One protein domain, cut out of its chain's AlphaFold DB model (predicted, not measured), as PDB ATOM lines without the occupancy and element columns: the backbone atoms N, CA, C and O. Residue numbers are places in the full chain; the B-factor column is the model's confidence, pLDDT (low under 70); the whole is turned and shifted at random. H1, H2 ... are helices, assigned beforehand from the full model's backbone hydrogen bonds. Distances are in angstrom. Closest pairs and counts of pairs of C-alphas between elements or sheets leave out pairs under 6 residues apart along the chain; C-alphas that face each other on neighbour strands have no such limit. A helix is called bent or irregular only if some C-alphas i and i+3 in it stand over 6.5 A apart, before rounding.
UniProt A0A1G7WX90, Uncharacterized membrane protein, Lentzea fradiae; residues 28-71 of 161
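AT A GLANCE: This is residues 28 to 71 of the 161 residues of the protein "Uncharacterized membrane protein" of Lentzea fradiae (UniProt A0A1G7WX90). Two helices meet near their ends as an open L: the long helix H2 makes the long arm and most of the length, and the shorter H1 is the other arm. No third part fills the corner between them, and after the far end of H2 a short tail, residues 66 to 71, turns back and runs off to one side. The printed part has 44 residues with two named helices, H1 then H2, and no named strand; its class is all helix. The whole is extended, with a radius of gyration of the C-alphas of 16.1 A and spans of 45 by 21 by 14 A.

HOW THE PARTS SIT: H2, residues 42 to 65, is the longest helix. H1, residues 28 to 39, is close to it but not clearly touching, with 2 pairs of C-alphas within 8 A. The closest C-alphas of the two are those of Phe 38 and Phe 44, 6.5 A apart. Their lines stand about perpendicular, at 76 degrees, and their centres are 25.3 A apart. In H1 every O i to N i+4 pair is within hydrogen-bond range; in H2 18 of 20 are.

IN THESE COORDINATES: H2 runs 35.4 A from C-alpha 42 at (-3.937, 15.792, -7.044) to C-alpha 65 at (-37.644, 26.029, -3.807). It is neither bent nor irregular, but only just: C-alphas 61 and 64 are 6.2 A apart. H1 begins with C-alpha 28 at (-9.995, -2.304, -20.602) and is 16.0 A long.

THE WHOLE: The two C-alphas farthest apart are those of Gly 29 and Ser 64, at 46.3 A. Residues 28 to 58 and 61 to 66 stand free. The link from H1 to H2 is tight, with 2 residues, and the printed part has no cut. The mean pLDDT of the printed part is 79.1; residues 62 to 71 are under 70.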
ATOM      1  N   PHE A  28      -9.850  -2.507 -22.041       74.94
ATOM      2  CA  PHE A  28      -9.995  -2.304 -20.602       74.94
ATOM      3  C   PHE A  28      -8.657  -1.925 -19.946       74.94
ATOM      4  O   PHE A  28      -8.621  -1.058 -19.077       74.94
ATOM      5  N   GLY A  29      -7.538  -2.494 -20.408       75.06
ATOM      6  CA  GLY A  29      -6.209  -2.207 -19.859       75.06
ATOM      7  C   GLY A  29      -5.768  -0.769 -20.071       75.06
ATOM      8  O   GLY A  29      -5.313  -0.111 -19.135       75.06
ATOM      9  N   GLN A  30      -5.975  -0.249 -21.280       80.62
ATOM     10  CA  GLN A  30      -5.679   1.150 -21.585       80.62
ATOM     11  C   GLN A  30      -6.575   2.114 -20.797       80.62
ATOM     12  O   GLN A  30      -6.118   3.179 -20.374       80.62
ATOM     13  N   PHE A  31      -7.842   1.749 -20.582       80.12
ATOM     14  CA  PHE A  31      -8.770   2.539 -19.781       80.12
ATOM     15  C   PHE A  31      -8.366   2.569 -18.302       80.12
ATOM     16  O   PHE A  31      -8.239   3.653 -17.733       80.12
ATOM     17  N   SER A  32      -8.073   1.410 -17.701       76.56
ATOM     18  CA  SER A  32      -7.584   1.313 -16.321       76.56
ATOM     19  C   SER A  32      -6.296   2.108 -16.113       76.56
ATOM     20  O   SER A  32      -6.165   2.805 -15.115       76.56
ATOM     21  N   GLU A  33      -5.368   2.084 -17.070       81.31
ATOM     22  CA  GLU A  33      -4.107   2.824 -16.964       81.31
ATOM     23  C   GLU A  33      -4.282   4.348 -17.084       81.31
ATOM     24  O   GLU A  33      -3.562   5.129 -16.454       81.31
ATOM     25  N   ARG A  34      -5.268   4.806 -17.863       81.94
ATOM     26  CA  ARG A  34      -5.669   6.222 -17.884       81.94
ATOM     27  C   ARG A  34      -6.341   6.623 -16.575       81.94
ATOM     28  O   ARG A  34      -5.998   7.670 -16.033       81.94
ATOM     29  N   LEU A  35      -7.243   5.792 -16.056       79.94
ATOM     30  CA  LEU A  35      -7.906   6.034 -14.776       79.94
ATOM     31  C   LEU A  35      -6.920   6.055 -13.609       79.94
ATOM     32  O   LEU A  35      -6.993   6.963 -12.793       79.94
ATOM     33  N   ALA A  36      -5.969   5.122 -13.551       81.38
ATOM     34  CA  ALA A  36      -4.955   5.074 -12.501       81.38
ATOM     35  C   ALA A  36      -4.106   6.355 -12.480       81.38
ATOM     36  O   ALA A  36      -3.929   6.970 -11.430       81.38
ATOM     37  N   ARG A  37      -3.652   6.822 -13.652       83.44
ATOM     38  CA  ARG A  37      -2.921   8.095 -13.764       83.44
ATOM     39  C   ARG A  37      -3.783   9.303 -13.399       83.44
ATOM     40  O   ARG A  37      -3.291  10.244 -12.781       83.44
ATOM     41  N   PHE A  38      -5.061   9.282 -13.764       82.31
ATOM     42  CA  PHE A  38      -5.996  10.361 -13.460       82.31
ATOM     43  C   PHE A  38      -6.305  10.453 -11.957       82.31
ATOM     44  O   PHE A  38      -6.145  11.522 -11.371       82.31
ATOM     45  N   LEU A  39      -6.664   9.332 -11.324       83.00
ATOM     46  CA  LEU A  39      -6.974   9.233  -9.894       83.00
ATOM     47  C   LEU A  39      -5.747   9.489  -9.007       83.00
ATOM     48  O   LEU A  39      -5.885  10.069  -7.935       83.00
ATOM     49  N   GLY A  40      -4.548   9.112  -9.464       76.31
ATOM     50  CA  GLY A  40      -3.288   9.373  -8.761       76.31
ATOM     51  C   GLY A  40      -2.808  10.830  -8.822       76.31
ATOM     52  O   GLY A  40      -1.824  11.181  -8.175       76.31
ATOM     53  N   THR A  41      -3.479  11.699  -9.587       88.19
ATOM     54  CA  THR A  41      -3.104  13.112  -9.715       88.19
ATOM     55  C   THR A  41      -3.909  13.978  -8.739       88.19
ATOM     56  O   THR A  41      -5.136  13.952  -8.750       88.19
ATOM     57  N   GLY A  42      -3.256  14.868  -7.977       88.62
ATOM     58  CA  GLY A  42      -3.937  15.792  -7.044       88.62
ATOM     59  C   GLY A  42      -4.986  16.723  -7.687       88.62
ATOM     60  O   GLY A  42      -5.886  17.217  -7.012       88.62
ATOM     61  N   LYS A  43      -4.926  16.908  -9.012       88.75
ATOM     62  CA  LYS A  43      -5.935  17.630  -9.807       88.75
ATOM     63  C   LYS A  43      -7.313  16.966  -9.764       88.75
ATOM     64  O   LYS A  43      -8.307  17.684  -9.785       88.75
ATOM     65  N   PHE A  44      -7.384  15.633  -9.705       89.00
ATOM     66  CA  PHE A  44      -8.659  14.925  -9.596       89.00
ATOM     67  C   PHE A  44      -9.348  15.251  -8.271       89.00
ATOM     68  O   PHE A  44     -10.504  15.662  -8.275       89.00
ATOM     69  N   LEU A  45      -8.612  15.154  -7.157       88.69
ATOM     70  CA  LEU A  45      -9.130  15.489  -5.829       88.69
ATOM     71  C   LEU A  45      -9.611  16.941  -5.765       88.69
ATOM     72  O   LEU A  45     -10.706  17.192  -5.278       88.69
ATOM     73  N   PHE A  46      -8.845  17.881  -6.327       93.56
ATOM     74  CA  PHE A  46      -9.252  19.285  -6.395       93.56
ATOM     75  C   PHE A  46     -10.596  19.470  -7.117       93.56
ATOM     76  O   PHE A  46     -11.521  20.057  -6.556       93.56
ATOM     77  N   TRP A  47     -10.736  18.936  -8.335       92.88
ATOM     78  CA  TRP A  47     -11.987  19.039  -9.094       92.88
ATOM     79  C   TRP A  47     -13.150  18.314  -8.411       92.88
ATOM     80  O   TRP A  47     -14.251  18.858  -8.363       92.88
ATOM     81  N   GLN A  48     -12.909  17.136  -7.831       90.50
ATOM     82  CA  GLN A  48     -13.908  16.397  -7.058       90.50
ATOM     83  C   GLN A  48     -14.420  17.239  -5.880       90.50
ATOM     84  O   GLN A  48     -15.629  17.359  -5.696       90.50
ATOM     85  N   THR A  49     -13.529  17.874  -5.115       91.25
ATOM     86  CA  THR A  49     -13.906  18.757  -4.002       91.25
ATOM     87  C   THR A  49     -14.703  19.969  -4.480       91.25
ATOM     88  O   THR A  49     -15.728  20.292  -3.882       91.25
ATOM     89  N   VAL A  50     -14.288  20.615  -5.575       94.94
ATOM     90  CA  VAL A  50     -15.016  21.756  -6.159       94.94
ATOM     91  C   VAL A  50     -16.434  21.355  -6.568       94.94
ATOM     92  O   VAL A  50     -17.382  22.066  -6.241       94.94
ATOM     93  N   ILE A  51     -16.601  20.204  -7.228       90.38
ATOM     94  CA  ILE A  51     -17.914  19.691  -7.641       90.38
ATOM     95  C   ILE A  51     -18.803  19.431  -6.424       90.38
ATOM     96  O   ILE A  51     -19.962  19.840  -6.420       90.38
ATOM     97  N   VAL A  52     -18.267  18.803  -5.374       88.38
ATOM     98  CA  VAL A  52     -19.015  18.535  -4.137       88.38
ATOM     99  C   VAL A  52     -19.466  19.835  -3.468       88.38
ATOM    100  O   VAL A  52     -20.636  19.961  -3.113       88.38
ATOM    101  N   ILE A  53     -18.584  20.830  -3.348       89.06
ATOM    102  CA  ILE A  53     -18.918  22.139  -2.761       89.06
ATOM    103  C   ILE A  53     -19.967  22.873  -3.603       89.06
ATOM    104  O   ILE A  53     -20.914  23.440  -3.052       89.06
ATOM    105  N   ALA A  54     -19.819  22.860  -4.929       88.62
ATOM    106  CA  ALA A  54     -20.773  23.476  -5.843       88.62
ATOM    107  C   ALA A  54     -22.149  22.808  -5.730       88.62
ATOM    108  O   ALA A  54     -23.161  23.496  -5.638       88.62
ATOM    109  N   TRP A  55     -22.189  21.478  -5.657       82.81
ATOM    110  CA  TRP A  55     -23.426  20.720  -5.506       82.81
ATOM    111  C   TRP A  55     -24.121  21.002  -4.173       82.81
ATOM    112  O   TRP A  55     -25.327  21.244  -4.146       82.81
ATOM    113  N   ILE A  56     -23.360  21.029  -3.075       82.31
ATOM    114  CA  ILE A  56     -23.863  21.427  -1.755       82.31
ATOM    115  C   ILE A  56     -24.443  22.845  -1.838       82.31
ATOM    116  O   ILE A  56     -25.578  23.065  -1.431       82.31
ATOM    117  N   SER A  57     -23.726  23.789  -2.454       83.75
ATOM    118  CA  SER A  57     -24.168  25.183  -2.608       83.75
ATOM    119  C   SER A  57     -25.456  25.313  -3.433       83.75
ATOM    120  O   SER A  57     -26.362  26.046  -3.040       83.75
ATOM    121  N   VAL A  58     -25.579  24.573  -4.542       82.25
ATOM    122  CA  VAL A  58     -26.814  24.504  -5.346       82.25
ATOM    123  C   VAL A  58     -27.964  23.943  -4.518       82.25
ATOM    124  O   VAL A  58     -29.052  24.511  -4.539       82.25
ATOM    125  N   ASN A  59     -27.731  22.872  -3.759       76.75
ATOM    126  CA  ASN A  59     -28.750  22.267  -2.907       76.75
ATOM    127  C   ASN A  59     -29.219  23.254  -1.816       76.75
ATOM    128  O   ASN A  59     -30.418  23.483  -1.694       76.75
ATOM    129  N   LEU A  60     -28.295  23.951  -1.137       73.88
ATOM    130  CA  LEU A  60     -28.593  25.003  -0.149       73.88
ATOM    131  C   LEU A  60     -29.386  26.184  -0.730       73.88
ATOM    132  O   LEU A  60     -30.304  26.676  -0.080       73.88
ATOM    133  N   LEU A  61     -29.066  26.647  -1.940       72.12
ATOM    134  CA  LEU A  61     -29.812  27.731  -2.590       72.12
ATOM    135  C   LEU A  61     -31.193  27.254  -3.068       72.12
ATOM    136  O   LEU A  61     -32.180  27.978  -2.937       72.12
ATOM    137  N   ALA A  62     -31.289  26.010  -3.544       67.12
ATOM    138  CA  ALA A  62     -32.533  25.370  -3.969       67.12
ATOM    139  C   ALA A  62     -33.439  24.919  -2.802       67.12
ATOM    140  O   ALA A  62     -34.600  24.573  -3.036       67.12
ATOM    141  N   VAL A  63     -32.982  24.999  -1.540       57.09
ATOM    142  CA  VAL A  63     -33.844  24.871  -0.344       57.09
ATOM    143  C   VAL A  63     -34.973  25.907  -0.369       57.09
ATOM    144  O   VAL A  63     -36.088  25.600   0.049       57.09
ATOM    145  N   SER A  64     -34.734  27.097  -0.934       58.75
ATOM    146  CA  SER A  64     -35.776  28.120  -1.119       58.75
ATOM    147  C   SER A  64     -36.915  27.669  -2.056       58.75
ATOM    148  O   SER A  64     -38.046  28.123  -1.900       58.75
ATOM    149  N   LEU A  65     -36.657  26.700  -2.948       62.75
ATOM    150  CA  LEU A  65     -37.644  26.029  -3.807       62.75
ATOM    151  C   LEU A  65     -38.156  24.688  -3.228       62.75
ATOM    152  O   LEU A  65     -38.912  23.990  -3.900       62.75
ATOM    153  N   ARG A  66     -37.776  24.314  -1.992       63.06
ATOM    154  CA  ARG A  66     -38.093  23.019  -1.339       63.06
ATOM    155  C   ARG A  66     -37.656  21.770  -2.127       63.06
ATOM    156  O   ARG A  66     -38.227  20.701  -1.938       63.06
ATOM    157  N   TRP A  67     -36.646  21.890  -2.988       60.97
ATOM    158  CA  TRP A  67     -36.218  20.807  -3.884       60.97
ATOM    159  C   TRP A  67     -35.541  19.627  -3.148       60.97
ATOM    160  O   TRP A  67     -35.574  18.507  -3.650       60.97
ATOM    161  N   ASP A  68     -34.987  19.842  -1.943       67.00
ATOM    162  CA  ASP A  68     -34.478  18.782  -1.046       67.00
ATOM    163  C   ASP A  68     -34.367  19.302   0.412       67.00
ATOM    164  O   ASP A  68     -33.337  19.855   0.801       67.00
ATOM    165  N   PRO A  69     -35.439  19.237   1.227       64.69
ATOM    166  CA  PRO A  69     -35.407  19.677   2.624       64.69
ATOM    167  C   PRO A  69     -34.461  18.820   3.484       64.69
ATOM    168  O   PRO A  69     -34.254  17.637   3.218       64.69
ATOM    169  N   TYR A  70     -33.924  19.400   4.561       59.53
ATOM    170  CA  TYR A  70     -33.104  18.676   5.543       59.53
ATOM    171  C   TYR A  70     -33.812  17.375   5.982       59.53
ATOM    172  O   TYR A  70     -34.968  17.464   6.411       59.53
ATOM    173  N   PRO A  71     -33.186  16.179   5.863       64.12
ATOM    174  CA  PRO A  71     -31.743  15.893   5.892       64.12
ATOM    175  C   PRO A  71     -31.068  15.552   4.533       64.12
ATOM    176  O   PRO A  71     -30.123  14.765   4.509       64.12
TER     177      PRO A  71